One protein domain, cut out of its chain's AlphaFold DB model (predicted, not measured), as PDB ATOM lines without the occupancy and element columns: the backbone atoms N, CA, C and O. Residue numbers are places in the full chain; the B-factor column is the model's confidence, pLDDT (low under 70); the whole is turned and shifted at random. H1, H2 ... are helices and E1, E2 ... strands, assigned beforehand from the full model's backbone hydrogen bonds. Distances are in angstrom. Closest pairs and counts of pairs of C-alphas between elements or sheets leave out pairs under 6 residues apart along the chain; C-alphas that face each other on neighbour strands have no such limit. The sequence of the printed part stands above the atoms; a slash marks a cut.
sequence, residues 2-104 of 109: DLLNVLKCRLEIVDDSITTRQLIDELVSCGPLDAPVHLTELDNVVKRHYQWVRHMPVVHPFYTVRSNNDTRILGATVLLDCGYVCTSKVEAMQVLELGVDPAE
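AT A GLANCE: This is residues 2 to 104 of the 109 residues of the protein "Orn_Arg_deC_N domain-containing protein" of Aedes albopictus (UniProt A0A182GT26). Two helices, H1 and H2, lie on a wide, open loop of chain at one end of a loose, flat domain, and at the other end is a lobe in which H4 and H5 pack on a tiny parallel sheet of two strands, E1 and E2, while H3 meets this lobe through H4, with its residues 45 to 46 alone. H4 is the helix nearest the middle, between the first part of H3 and H5, while residues 2 to 8, 29 to 36 and 54 to 59 stick out. The printed part has 103 residues, with five named helices and two named strands in the order H1 H2 H3 E1 H4 E2 H5, and the class is mostly helix. The radius of gyration of the C-alphas is 16.5 A, and they span 48 by 36 by 18 A.

IN THESE COORDINATES: Find C-alpha 3 at (10.826, 13.854, 57.219), where H1 begins; it runs from residue 3 to 7. Next comes H2, residues 20 to 29, 14.3 A from first to last C-alpha. At C-alpha 43, (17.637, 35.008, 37.642), begins H3, residues 43 to 55, the longest helix at 18.2 A. E1 is residues 62 to 64, 6.6 A, and H4 is residues 71 to 79, 12.2 A. E2 is residues 83 to 85, 7.2 A. H5, residues 89 to 97, measures 12.2 A and ends at C-alpha 97, (20.614, 12.605, 34.170).

HOW THE PARTS SIT: Starting at H1, you find that it and H2 touch no helix; the two are apart, and H2 and H3 are apart too. H3 touches H4 with residues 45 to 46 alone; the closest C-alphas, of Val 45 and Ile 73, are 7.4 A apart. Their lines stand at 36 degrees, only just a steep tilt, and they run the same way. E1 and E2 are parallel neighbours, their directions 34 degrees apart; look for N 63 and O 83 at 2.8 A, and N 85 and O 63 at 2.9 A. E1, H4 and E2 form a strand-helix-strand unit, two parallel strands with a helix between them along the chain, and its crossover is right-handed. The closest C-alphas of E1 and H4, of Tyr 63 and Thr 77, are 7.6 A apart. H4 and H5 are close but not clearly touching, the closest C-alphas, of Leu 74 and Val 95, 7.3 A apart, at a steep tilt of 58 degrees. In H2, H3, H4 and H5 every O i to N i+4 pair is within hydrogen-bond range; in H1 it is 0 of 1, with 2 of 2 O i to N i+3 pairs.

THE WHOLE: The C-alphas of Gly 31 and Val 58, the two farthest apart, are 49.2 A from each other. The printed part has no cut. The links H1 to H2 and H2 to H3 are long. Mean pLDDT of the printed part is 87.4; residues 2 to 9 and 104 of the model are under 70.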
ATOM      1  N   ASP A   2      13.731  10.252  56.555       46.03
ATOM      2  CA  ASP A   2      13.695  11.324  57.543       46.03
ATOM      3  C   ASP A   2      12.751  12.337  56.906       46.03
ATOM      4  O   ASP A   2      12.940  12.699  55.743       46.03
ATOM      5  N   LEU A   3      11.746  12.795  57.650       38.03
ATOM      6  CA  LEU A   3      10.826  13.854  57.219       38.03
ATOM      7  C   LEU A   3      11.586  15.149  56.837       38.03
ATOM      8  O   LEU A   3      11.080  15.980  56.094       38.03
ATOM      9  N   LEU A   4      12.848  15.263  57.270       38.25
ATOM     10  CA  LEU A   4      13.803  16.313  56.911       38.25
ATOM     11  C   LEU A   4      14.255  16.276  55.438       38.25
ATOM     12  O   LEU A   4      14.689  17.297  54.915       38.25
ATOM     13  N   ASN A   5      14.104  15.155  54.719       42.59
ATOM     14  CA  ASN A   5      14.399  15.104  53.277       42.59
ATOM     15  C   ASN A   5      13.386  15.888  52.422       42.59
ATOM     16  O   ASN A   5      13.654  16.120  51.244       42.59
ATOM     17  N   VAL A   6      12.260  16.320  53.003       43.06
ATOM     18  CA  VAL A   6      11.252  17.164  52.338       43.06
ATOM     19  C   VAL A   6      11.671  18.646  52.315       43.06
ATOM     20  O   VAL A   6      11.135  19.422  51.533       43.06
ATOM     21  N   LEU A   7      12.706  19.047  53.066       43.12
ATOM     22  CA  LEU A   7      13.264  20.411  53.043       43.12
ATOM     23  C   LEU A   7      14.428  20.587  52.052       43.12
ATOM     24  O   LEU A   7      15.272  21.461  52.230       43.12
ATOM     25  N   LYS A   8      14.529  19.764  51.001       49.12
ATOM     26  CA  LYS A   8      15.753  19.732  50.178       49.12
ATOM     27  C   LYS A   8      15.973  20.906  49.228       49.12
ATOM     28  O   LYS A   8      17.047  20.963  48.640       49.12
ATOM     29  N   CYS A   9      15.012  21.823  49.110       59.28
ATOM     30  CA  CYS A   9      15.165  23.254  48.795       59.28
ATOM     31  C   CYS A   9      13.856  23.763  48.194       59.28
ATOM     32  O   CYS A   9      13.316  23.180  47.252       59.28
ATOM     33  N   ARG A  10      13.376  24.872  48.741       72.62
ATOM     34  CA  ARG A  10      12.180  25.580  48.297       72.62
ATOM     35  C   ARG A  10      12.559  26.404  47.060       72.62
ATOM     36  O   ARG A  10      13.440  27.252  47.151       72.62
ATOM     37  N   LEU A  11      11.962  26.103  45.905       81.56
ATOM     38  CA  LEU A  11      12.039  26.967  44.726       81.56
ATOM     39  C   LEU A  11      10.776  27.816  44.704       81.56
ATOM     40  O   LEU A  11       9.677  27.265  44.673       81.56
ATOM     41  N   GLU A  12      10.941  29.131  44.717       86.25
ATOM     42  CA  GLU A  12       9.826  30.073  44.716       86.25
ATOM     43  C   GLU A  12      10.009  31.097  43.613       86.25
ATOM     44  O   GLU A  12      11.113  31.594  43.394       86.25
ATOM     45  N   ILE A  13       8.910  31.401  42.930       89.06
ATOM     46  CA  ILE A  13       8.833  32.553  42.042       89.06
ATOM     47  C   ILE A  13       8.474  33.738  42.925       89.06
ATOM     48  O   ILE A  13       7.487  33.695  43.660       89.06
ATOM     49  N   VAL A  14       9.299  34.771  42.860       91.06
ATOM     50  CA  VAL A  14       9.189  35.970  43.681       91.06
ATOM     51  C   VAL A  14       8.978  37.160  42.749       91.06
ATOM     52  O   VAL A  14       9.516  37.182  41.646       91.06
ATOM     53  N   ASP A  15       8.157  38.118  43.172       93.19
ATOM     54  CA  ASP A  15       7.919  39.352  42.423       93.19
ATOM     55  C   ASP A  15       9.172  40.249  42.409       93.19
ATOM     56  O   ASP A  15       9.843  40.385  43.433       93.19
ATOM     57  N   ASP A  16       9.449  40.910  41.281       89.75
ATOM     58  CA  ASP A  16      10.622  41.785  41.094       89.75
ATOM     59  C   ASP A  16      10.694  42.954  42.097       89.75
ATOM     60  O   ASP A  16      11.761  43.537  42.310       89.75
ATOM     61  N   SER A  17       9.571  43.329  42.719       94.06
ATOM     62  CA  SER A  17       9.531  44.363  43.760       94.06
ATOM     63  C   SER A  17      10.114  43.904  45.100       94.06
ATOM     64  O   SER A  17      10.453  44.747  45.939       94.06
ATOM     65  N   ILE A  18      10.249  42.594  45.315       93.62
ATOM     66  CA  ILE A  18      10.763  42.015  46.553       93.62
ATOM     67  C   ILE A  18      12.282  41.896  46.454       93.62
ATOM     68  O   ILE A  18      12.851  41.260  45.572       93.62
ATOM     69  N   THR A  19      12.968  42.487  47.422       92.12
ATOM     70  CA  THR A  19      14.424  42.442  47.509       92.12
ATOM     71  C   THR A  19      14.912  41.169  48.195       92.12
ATOM     72  O   THR A  19      14.276  40.634  49.103       92.12
ATOM     73  N   THR A  20      16.134  40.745  47.865       89.75
ATOM     74  CA  THR A  20      16.827  39.643  48.551       89.75
ATOM     75  C   THR A  20      16.871  39.836  50.070       89.75
ATOM     76  O   THR A  20      16.739  38.873  50.818       89.75
ATOM     77  N   ARG A  21      17.029  41.081  50.546       91.31
ATOM     78  CA  ARG A  21      17.032  41.385  51.983       91.31
ATOM     79  C   ARG A  21      15.677  41.096  52.624       91.31
ATOM     80  O   ARG A  21      15.663  40.487  53.683       91.31
ATOM     81  N   GLN A  22      14.572  41.471  51.981       93.19
ATOM     82  CA  GLN A  22      13.233  41.174  52.502       93.19
ATOM     83  C   GLN A  22      12.999  39.664  52.631       93.19
ATOM     84  O   GLN A  22      12.475  39.233  53.651       93.19
ATOM     85  N   LEU A  23      13.460  38.863  51.663       90.00
ATOM     86  CA  LEU A  23      13.388  37.398  51.750       90.00
ATOM     87  C   LEU A  23      14.226  36.839  52.909       90.00
ATOM     88  O   LEU A  23      13.800  35.913  53.596       90.00
ATOM     89  N   ILE A  24      15.420  37.396  53.135       89.44
ATOM     90  CA  ILE A  24      16.273  37.014  54.270       89.44
ATOM     91  C   ILE A  24      15.584  37.366  55.592       89.44
ATOM     92  O   ILE A  24      15.529  36.526  56.486       89.44
ATOM     93  N   ASP A  25      15.046  38.579  55.710       90.88
ATOM     94  CA  ASP A  25      14.365  39.045  56.919       90.88
ATOM     95  C   ASP A  25      13.120  38.191  57.213       90.88
ATOM     96  O   ASP A  25      12.913  37.781  58.356       90.88
ATOM     97  N   GLU A  26      12.333  37.848  56.187       87.88
ATOM     98  CA  GLU A  26      11.190  36.935  56.298       87.88
ATOM     99  C   GLU A  26      11.627  35.550  56.788       87.88
ATOM    100  O   GLU A  26      11.076  35.029  57.759       87.88
ATOM    101  N   LEU A  27      12.667  34.975  56.183       83.81
ATOM    102  CA  LEU A  27      13.188  33.665  56.560       83.81
ATOM    103  C   LEU A  27      13.675  33.629  58.018       83.81
ATOM    104  O   LEU A  27      13.415  32.661  58.731       83.81
ATOM    105  N   VAL A  28      14.370  34.679  58.465       85.31
ATOM    106  CA  VAL A  28      14.871  34.803  59.844       85.31
ATOM    107  C   VAL A  28      13.727  35.057  60.832       85.31
ATOM    108  O   VAL A  28      13.791  34.613  61.980       85.31
ATOM    109  N   SER A  29      12.652  35.727  60.402       87.56
ATOM    110  CA  SER A  29      11.486  35.999  61.252       87.56
ATOM    111  C   SER A  29      10.725  34.734  61.678       87.56
ATOM    112  O   SER A  29      10.059  34.744  62.713       87.56
ATOM    113  N   CYS A  30      10.883  33.623  60.947       78.12
ATOM    114  CA  CYS A  30      10.276  32.324  61.256       78.12
ATOM    115  C   CYS A  30      10.823  31.656  62.533       78.12
ATOM    116  O   CYS A  30      10.278  30.639  62.965       78.12
ATOM    117  N   GLY A  31      11.870  32.213  63.148       74.62
ATOM    118  CA  GLY A  31      12.459  31.732  64.395       74.62
ATOM    119  C   GLY A  31      13.944  31.393  64.256       74.62
ATOM    120  O   GLY A  31      14.519  31.527  63.176       74.62
ATOM    121  N   PRO A  32      14.597  30.970  65.354       74.44
ATOM    122  CA  PRO A  32      15.990  30.554  65.305       74.44
ATOM    123  C   PRO A  32      16.150  29.392  64.323       74.44
ATOM    124  O   PRO A  32      15.528  28.341  64.464       74.44
ATOM    125  N   LEU A  33      16.981  29.608  63.309       70.44
ATOM    126  CA  LEU A  33      17.365  28.577  62.360       70.44
ATOM    127  C   LEU A  33      18.521  27.788  62.979       70.44
ATOM    128  O   LEU A  33      19.613  28.327  63.158       70.44
ATOM    129  N   ASP A  34      18.292  26.513  63.286       77.56
ATOM    130  CA  ASP A  34      19.326  25.621  63.837       77.56
ATOM    131  C   ASP A  34      20.468  25.343  62.836       77.56
ATOM    132  O   ASP A  34      21.530  24.843  63.213       77.56
ATOM    133  N   ALA A  35      20.270  25.672  61.553       79.19
ATOM    134  CA  ALA A  35      21.224  25.462  60.470       79.19
ATOM    135  C   ALA A  35      21.385  26.718  59.587       79.19
ATOM    136  O   ALA A  35      20.420  27.462  59.393       79.19
ATOM    137  N   PRO A  36      22.580  26.949  59.005       82.38
ATOM    138  CA  PRO A  36      22.779  28.020  58.035       82.38
ATOM    139  C   PRO A  36      21.917  27.798  56.789       82.38
ATOM    140  O   PRO A  36      21.750  26.667  56.326       82.38
ATOM    141  N   VAL A  37      21.420  28.892  56.207       79.62
ATOM    142  CA  VAL A  37      20.603  28.859  54.989       79.62
ATOM    143  C   VAL A  37      21.336  29.535  53.838       79.62
ATOM    144  O   VAL A  37      22.018  30.541  54.017       79.62
ATOM    145  N   HIS A  38      21.172  28.969  52.645       84.69
ATOM    146  CA  HIS A  38      21.641  29.547  51.394       84.69
ATOM    147  C   HIS A  38      20.436  30.049  50.603       84.69
ATOM    148  O   HIS A  38      19.464  29.316  50.421       84.69
ATOM    149  N   LEU A  39      20.521  31.284  50.117       87.19
ATOM    150  CA  LEU A  39      19.552  31.867  49.199       87.19
ATOM    151  C   LEU A  39      20.238  32.076  47.850       87.19
ATOM    152  O   LEU A  39      21.271  32.743  47.774       87.19
ATOM    153  N   THR A  40      19.655  31.516  46.793       88.81
ATOM    154  CA  THR A  40      20.191  31.597  45.432       88.81
ATOM    155  C   THR A  40      19.129  32.168  44.506       88.81
ATOM    156  O   THR A  40      18.108  31.534  44.262       88.81
ATOM    157  N   GLU A  41      19.392  33.348  43.953       91.00
ATOM    158  CA  GLU A  41      18.567  33.946  42.902       91.00
ATOM    159  C   GLU A  41      18.971  33.347  41.545       91.00
ATOM    160  O   GLU A  41      20.043  33.658  41.012       91.00
ATOM    161  N   LEU A  42      18.127  32.474  40.984       91.75
ATOM    162  CA  LEU A  42      18.387  31.838  39.685       91.75
ATOM    163  C   LEU A  42      18.379  32.837  38.525       91.75
ATOM    164  O   LEU A  42      19.115  32.645  37.556       91.75
ATOM    165  N   ASP A  43      17.657  33.949  38.652       92.56
ATOM    166  CA  ASP A  43      17.637  35.008  37.642       92.56
ATOM    167  C   ASP A  43      19.028  35.582  37.382       92.56
ATOM    168  O   ASP A  43      19.323  36.007  36.268       92.56
ATOM    169  N   ASN A  44      19.938  35.544  38.360       93.62
ATOM    170  CA  ASN A  44      21.321  35.956  38.137       93.62
ATOM    171  C   ASN A  44      22.070  35.020  37.180       93.62
ATOM    172  O   ASN A  44      22.929  35.491  36.434       93.62
ATOM    173  N   VAL A  45      21.755  33.720  37.161       94.81
ATOM    174  CA  VAL A  45      22.311  32.772  36.179       94.81
ATOM    175  C   VAL A  45      21.828  33.151  34.779       94.81
ATOM    176  O   VAL A  45      22.641  33.302  33.867       94.81
ATOM    177  N   VAL A  46      20.527  33.411  34.641       95.38
ATOM    178  CA  VAL A  46      19.883  33.819  33.386       95.38
ATOM    179  C   VAL A  46      20.442  35.158  32.882       95.38
ATOM    180  O   VAL A  46      20.907  35.255  31.746       95.38
ATOM    181  N   LYS A  47      20.488  36.184  33.742       96.94
ATOM    182  CA  LYS A  47      21.042  37.516  33.436       96.94
ATOM    183  C   LYS A  47      22.492  37.411  32.954       96.94
ATOM    184  O   LYS A  47      22.852  38.035  31.955       96.94
ATOM    185  N   ARG A  48      23.322  36.604  33.624       96.75
ATOM    186  CA  ARG A  48      24.727  36.390  33.237       96.75
ATOM    187  C   ARG A  48      24.857  35.668  31.903       96.75
ATOM    188  O   ARG A  48      25.705  36.058  31.108       96.75
ATOM    189  N   HIS A  49      24.023  34.668  31.636       96.94
ATOM    190  CA  HIS A  49      24.013  33.988  30.343       96.94
ATOM    191  C   HIS A  49      23.671  34.965  29.207       96.94
ATOM    192  O   HIS A  49      24.426  35.076  28.243       96.94
ATOM    193  N   TYR A  50      22.603  35.758  29.344       97.50
ATOM    194  CA  TYR A  50      22.256  36.759  28.329       97.50
ATOM    195  C   TYR A  50      23.355  37.807  28.133       97.50
ATOM    196  O   TYR A  50      23.631  38.215  27.005       97.50
ATOM    197  N   GLN A  51      24.016  38.231  29.212       98.19
ATOM    198  CA  GLN A  51      25.186  39.102  29.110       98.19
ATOM    199  C   GLN A  51      26.334  38.419  28.361       98.19
ATOM    200  O   GLN A  51      26.945  39.067  27.516       98.19
ATOM    201  N   TRP A  52      26.616  37.143  28.622       97.56
ATOM    202  CA  TRP A  52      27.650  36.390  27.913       97.56
ATOM    203  C   TRP A  52      27.371  36.344  26.413       97.56
ATOM    204  O   TRP A  52      28.188  36.824  25.635       97.56
ATOM    205  N   VAL A  53      26.191  35.864  26.013       96.31
ATOM    206  CA  VAL A  53      25.802  35.749  24.598       96.31
ATOM    207  C   VAL A  53      25.824  37.112  23.905       96.31
ATOM    208  O   VAL A  53      26.282  37.230  22.771       96.31
ATOM    209  N   ARG A  54      25.398  38.176  24.597       97.44
ATOM    210  CA  ARG A  54      25.426  39.539  24.053       97.44
ATOM    211  C   ARG A  54      26.843  40.058  23.797       97.44
ATOM    212  O   ARG A  54      27.049  40.748  22.804       97.44
ATOM    213  N   HIS A  55      27.789  39.806  24.703       98.12
ATOM    214  CA  HIS A  55      29.146  40.357  24.600       98.12
ATOM    215  C   HIS A  55      30.120  39.433  23.855       98.12
ATOM    216  O   HIS A  55      31.106  39.916  23.307       98.12
ATOM    217  N   MET A  56      29.842  38.129  23.815       96.94
ATOM    218  CA  MET A  56      30.685  37.088  23.219       96.94
ATOM    219  C   MET A  56      29.852  36.185  22.285       96.94
ATOM    220  O   MET A  56      29.751  34.983  22.521       96.94
ATOM    221  N   PRO A  57      29.248  36.730  21.211       94.44
ATOM    222  CA  PRO A  57      28.220  36.037  20.422       94.44
ATOM    223  C   PRO A  57      28.717  34.799  19.667       94.44
ATOM    224  O   PRO A  57      27.924  33.929  19.333       94.44
ATOM    225  N   VAL A  58      30.020  34.714  19.399       95.75
ATOM    226  CA  VAL A  58      30.645  33.569  18.713       95.75
ATOM    227  C   VAL A  58      31.211  32.529  19.682       95.75
ATOM    228  O   VAL A  58      31.724  31.501  19.252       95.75
ATOM    229  N   VAL A  59      31.167  32.794  20.992       94.94
ATOM    230  CA  VAL A  59      31.719  31.898  22.014       94.94
ATOM    231  C   VAL A  59      30.575  31.229  22.758       94.94
ATOM    232  O   VAL A  59      29.938  31.836  23.620       94.94
ATOM    233  N   HIS A  60      30.351  29.953  22.464       92.88
ATOM    234  CA  HIS A  60      29.371  29.151  23.184       92.88
ATOM    235  C   HIS A  60      29.813  28.932  24.649       92.88
ATOM    236  O   HIS A  60      30.964  28.545  24.884       92.88
ATOM    237  N   PRO A  61      28.956  29.204  25.650       95.06
ATOM    238  CA  PRO A  61      29.321  29.064  27.054       95.06
ATOM    239  C   PRO A  61      29.374  27.593  27.483       95.06
ATOM    240  O   PRO A  61      28.440  26.833  27.250       95.06
ATOM    241  N   PHE A  62      30.440  27.213  28.190       95.75
ATOM    242  CA  PHE A  62      30.546  25.918  28.865       95.75
ATOM    243  C   PHE A  62      30.604  26.124  30.383       95.75
ATOM    244  O   PHE A  62      31.515  26.773  30.901       95.75
ATOM    245  N   TYR A  63      29.630  25.577  31.108       96.38
ATOM    246  CA  TYR A  63      29.534  25.674  32.558       96.38
ATOM    247  C   TYR A  63      30.406  24.621  33.250       96.38
ATOM    248  O   TYR A  63      30.297  23.423  32.988       96.38
ATOM    249  N   THR A  64      31.250  25.047  34.187       97.00
ATOM    250  CA  THR A  64      32.065  24.127  34.992       97.00
ATOM    251  C   THR A  64      31.252  23.584  36.164       97.00
ATOM    252  O   THR A  64      30.995  24.307  37.125       97.00
ATOM    253  N   VAL A  65      30.897  22.294  36.129       96.50
ATOM    254  CA  VAL A  65      29.988  21.668  37.115       96.50
ATOM    255  C   VAL A  65      30.516  21.782  38.547       96.50
ATOM    256  O   VAL A  65      29.759  22.064  39.472       96.50
ATOM    257  N   ARG A  66      31.834  21.655  38.735       96.31
ATOM    258  CA  ARG A  66      32.491  21.785  40.046       96.31
ATOM    259  C   ARG A  66      32.237  23.130  40.735       96.31
ATOM    260  O   ARG A  66      32.314  23.204  41.957       96.31
ATOM    261  N   SER A  67      31.984  24.199  39.978       95.31
ATOM    262  CA  SER A  67      31.782  25.535  40.549       95.31
ATOM    263  C   SER A  67      30.543  25.594  41.437       95.31
ATOM    264  O   SER A  67      30.597  26.197  42.506       95.31
ATOM    265  N   ASN A  68      29.447  24.973  41.001       95.00
ATOM    266  CA  ASN A  68      28.261  24.720  41.805       95.00
ATOM    267  C   ASN A  68      27.402  23.668  41.090       95.00
ATOM    268  O   ASN A  68      26.820  23.939  40.041       95.00
ATOM    269  N   ASN A  69      27.316  22.469  41.657       94.38
ATOM    270  CA  ASN A  69      26.572  21.361  41.067       94.38
ATOM    271  C   ASN A  69      25.135  21.252  41.603       94.38
ATOM    272  O   ASN A  69      24.541  20.176  41.564       94.38
ATOM    273  N   ASP A  70      24.565  22.341  42.122       93.31
ATOM    274  CA  ASP A  70      23.155  22.378  42.495       93.31
ATOM    275  C   ASP A  70      22.271  22.095  41.272       93.31
ATOM    276  O   ASP A  70      22.361  22.769  40.242       93.31
ATOM    277  N   THR A  71      21.386  21.106  41.391       91.44
ATOM    278  CA  THR A  71      20.553  20.624  40.283       91.44
ATOM    279  C   THR A  71      19.688  21.719  39.653       91.44
ATOM    280  O   THR A  71      19.416  21.646  38.460       91.44
ATOM    281  N   ARG A  72      19.276  22.757  40.397       90.19
ATOM    282  CA  ARG A  72      18.498  23.871  39.821       90.19
ATOM    283  C   ARG A  72      19.360  24.794  38.975       90.19
ATOM    284  O   ARG A  72      18.895  25.266  37.944       90.19
ATOM    285  N   ILE A  73      20.597  25.051  39.403       93.88
ATOM    286  CA  ILE A  73      21.550  25.843  38.617       93.88
ATOM    287  C   ILE A  73      21.890  25.084  37.338       93.88
ATOM    288  O   ILE A  73      21.831  25.672  36.263       93.88
ATOM    289  N   LEU A  74      22.180  23.783  37.448       94.62
ATOM    290  CA  LEU A  74      22.430  22.937  36.282       94.62
ATOM    291  C   LEU A  74      21.208  22.884  35.359       94.62
ATOM    292  O   LEU A  74      21.345  23.111  34.168       94.62
ATOM    293  N   GLY A  75      20.004  22.675  35.895       93.25
ATOM    294  CA  GLY A  75      18.772  22.681  35.102       93.25
ATOM    295  C   GLY A  75      18.524  24.015  34.391       93.25
ATOM    296  O   GLY A  75      18.161  24.026  33.219       93.25
ATOM    297  N   ALA A  76      18.784  25.144  35.057       93.69
ATOM    298  CA  ALA A  76      18.707  26.457  34.424       93.69
ATOM    299  C   ALA A  76      19.726  26.597  33.285       93.69
ATOM    300  O   ALA A  76      19.378  27.111  32.227       93.69
ATOM    301  N   THR A  77      20.964  26.121  33.460       95.06
ATOM    302  CA  THR A  77      21.968  26.164  32.387       95.06
ATOM    303  C   THR A  77      21.658  25.203  31.236       95.06
ATOM    304  O   THR A  77      21.976  25.552  30.105       95.06
ATOM    305  N   VAL A  78      20.967  24.079  31.482       94.19
ATOM    306  CA  VAL A  78      20.495  23.167  30.419       94.19
ATOM    307  C   VAL A  78      19.453  23.885  29.564       94.19
ATOM    308  O   VAL A  78      19.557  23.909  28.343       94.19
ATOM    309  N   LEU A  79      18.469  24.528  30.202       93.19
ATOM    310  CA  LEU A  79      17.417  25.278  29.501       93.19
ATOM    311  C   LEU A  79      17.951  26.485  28.717       93.19
ATOM    312  O   LEU A  79      17.301  26.945  27.783       93.19
ATOM    313  N   LEU A  80      19.116  26.999  29.110       94.81
ATOM    314  CA  LEU A  80      19.819  28.088  28.435       94.81
ATOM    315  C   LEU A  80      20.789  27.592  27.347       94.81
ATOM    316  O   LEU A  80      21.538  28.407  26.819       94.81
ATOM    317  N   ASP A  81      20.785  26.299  27.005       92.25
ATOM    318  CA  ASP A  81      21.651  25.711  25.968       92.25
ATOM    319  C   ASP A  81      23.149  25.935  26.263       92.25
ATOM    320  O   ASP A  81      23.911  26.344  25.394       92.25
ATOM    321  N   CYS A  82      23.589  25.746  27.515       94.12
ATOM    322  CA  CYS A  82      25.016  25.749  27.861       94.12
ATOM    323  C   CYS A  82      25.641  24.358  27.673       94.12
ATOM    324  O   CYS A  82      25.061  23.352  28.077       94.12
ATOM    325  N   GLY A  83      26.895  24.312  27.220       94.88
ATOM    326  CA  GLY A  83      27.748  23.126  27.346       94.88
ATOM    327  C   GLY A  83      28.259  22.918  28.780       94.88
ATOM    328  O   GLY A  83      28.103  23.786  29.643       94.88
ATOM    329  N   TYR A  84      28.936  21.792  29.047       95.56
ATOM    330  CA  TYR A  84      29.426  21.452  30.393       95.56
ATOM    331  C   TYR A  84      30.875  20.971  30.414       95.56
ATOM    332  O   TYR A  84      31.279  20.108  29.640       95.56
ATOM    333  N   VAL A  85      31.643  21.478  31.379       95.38
ATOM    334  CA  VAL A  85      32.960  20.942  31.740       95.38
ATOM    335  C   VAL A  85      32.811  20.099  32.999       95.38
ATOM    336  O   VAL A  85      32.580  20.623  34.094       95.38
ATOM    337  N   CYS A  86      32.969  18.786  32.835       95.69
ATOM    338  CA  CYS A  86      32.946  17.810  33.918       95.69
ATOM    339  C   CYS A  86      34.358  17.292  34.193       95.69
ATOM    340  O   CYS A  86      35.132  17.006  33.283       95.69
ATOM    341  N   THR A  87      34.688  17.138  35.467       94.88
ATOM    342  CA  THR A  87      36.020  16.745  35.945       94.88
ATOM    343  C   THR A  87      36.024  15.417  36.698       94.88
ATOM    344  O   THR A  87      37.073  14.944  37.134       94.88
ATOM    345  N   SER A  88      34.851  14.811  36.869       96.00
ATOM    346  CA  SER A  88      34.683  13.492  37.463       96.00
ATOM    347  C   SER A  88      33.525  12.750  36.800       96.00
ATOM    348  O   SER A  88      32.629  13.359  36.214       96.00
ATOM    349  N   LYS A  89      33.514  11.418  36.936       96.00
ATOM    350  CA  LYS A  89      32.400  10.582  36.467       96.00
ATOM    351  C   LYS A  89      31.071  10.977  37.121       96.00
ATOM    352  O   LYS A  89      30.043  10.912  36.466       96.00
ATOM    353  N   VAL A  90      31.101  11.392  38.390       96.50
ATOM    354  CA  VAL A  90      29.901  11.814  39.129       96.50
ATOM    355  C   VAL A  90      29.315  13.089  38.523       96.50
ATOM    356  O   VAL A  90      28.120  13.132  38.264       96.50
ATOM    357  N   GLU A  91      30.155  14.086  38.228       96.31
ATOM    358  CA  GLU A  91      29.718  15.325  37.566       96.31
ATOM    359  C   GLU A  91      29.132  15.042  36.176       96.31
ATOM    360  O   GLU A  91      28.068  15.555  35.843       96.31
ATOM    361  N   ALA A  92      29.785  14.174  35.395       95.19
ATOM    362  CA  ALA A  92      29.296  13.782  34.075       95.19
ATOM    363  C   ALA A  92      27.942  13.058  34.152       95.19
ATOM    364  O   ALA A  92      27.024  13.384  33.409       95.19
ATOM    365  N   MET A  93      27.786  12.102  35.073       96.12
ATOM    366  CA  MET A  93      26.510  11.403  35.260       96.12
ATOM    367  C   MET A  93      25.388  12.364  35.655       96.12
ATOM    368  O   MET A  93      24.291  12.254  35.124       96.12
ATOM    369  N   GLN A  94      25.673  13.339  36.519       94.94
ATOM    370  CA  GLN A  94      24.676  14.304  36.971       94.94
ATOM    371  C   GLN A  94      24.105  15.151  35.823       94.94
ATOM    372  O   GLN A  94      22.897  15.362  35.770       94.94
ATOM    373  N   VAL A  95      24.941  15.638  34.899       95.19
ATOM    374  CA  VAL A  95      24.449  16.421  33.748       95.19
ATOM    375  C   VAL A  95      23.724  15.544  32.723       95.19
ATOM    376  O   VAL A  95      22.723  15.971  32.157       95.19
ATOM    377  N   LEU A  96      24.160  14.293  32.542       94.69
ATOM    378  CA  LEU A  96      23.473  13.326  31.677       94.69
ATOM    379  C   LEU A  96      22.075  12.977  32.205       94.69
ATOM    380  O   LEU A  96      21.126  12.888  31.432       94.69
ATOM    381  N   GLU A  97      21.918  12.827  33.523       94.88
ATOM    382  CA  GLU A  97      20.614  12.605  34.170       94.88
ATOM    383  C   GLU A  97      19.647  13.787  33.981       94.88
ATOM    384  O   GLU A  97      18.433  13.604  34.058       94.88
ATOM    385  N   LEU A  98      20.168  14.985  33.690       91.75
ATOM    386  CA  LEU A  98      19.380  16.173  33.352       91.75
ATOM    387  C   LEU A  98      19.026  16.271  31.860       91.75
ATOM    388  O   LEU A  98      18.371  17.231  31.461       91.75
ATOM    389  N   GLY A  99      19.404  15.276  31.053       90.25
ATOM    390  CA  GLY A  99      19.036  15.182  29.641       90.25
ATOM    391  C   GLY A  99      20.010  15.855  28.672       90.25
ATOM    392  O   GLY A  99      19.645  16.055  27.519       90.25
ATOM    393  N   VAL A 100      21.225  16.196  29.114       90.81
ATOM    394  CA  VAL A 100      22.282  16.722  28.233       90.81
ATOM    395  C   VAL A 100      22.760  15.628  27.274       90.81
ATOM    396  O   VAL A 100      23.069  14.519  27.716       90.81
ATOM    397  N   ASP A 101      22.859  15.939  25.978       86.81
ATOM    398  CA  ASP A 101      23.393  15.016  24.973       86.81
ATOM    399  C   ASP A 101      24.938  15.056  24.965       86.81
ATOM    400  O   ASP A 101      25.533  16.101  24.695       86.81
ATOM    401  N   PRO A 102      25.634  13.938  25.249       80.88
ATOM    402  CA  PRO A 102      27.094  13.890  25.196       80.88
ATOM    403  C   PRO A 102      27.673  14.046  23.782       80.88
ATOM    404  O   PRO A 102      28.875  14.278  23.660       80.88
ATOM    405  N   ALA A 103      26.865  13.887  22.729       71.44
ATOM    406  CA  ALA A 103      27.289  13.991  21.334       71.44
ATOM    407  C   ALA A 103      27.143  15.404  20.749       71.44
ATOM    408  O   ALA A 103      27.386  15.588  19.555       71.44
ATOM    409  N   GLU A 104      26.761  16.403  21.552       60.94
ATOM    410  CA  GLU A 104      26.561  17.780  21.092       60.94
ATOM    411  C   GLU A 104      27.901  18.511  20.846       60.94
ATOM    412  O   GLU A 104      28.261  19.500  21.480       60.94
TER     413      GLU A 104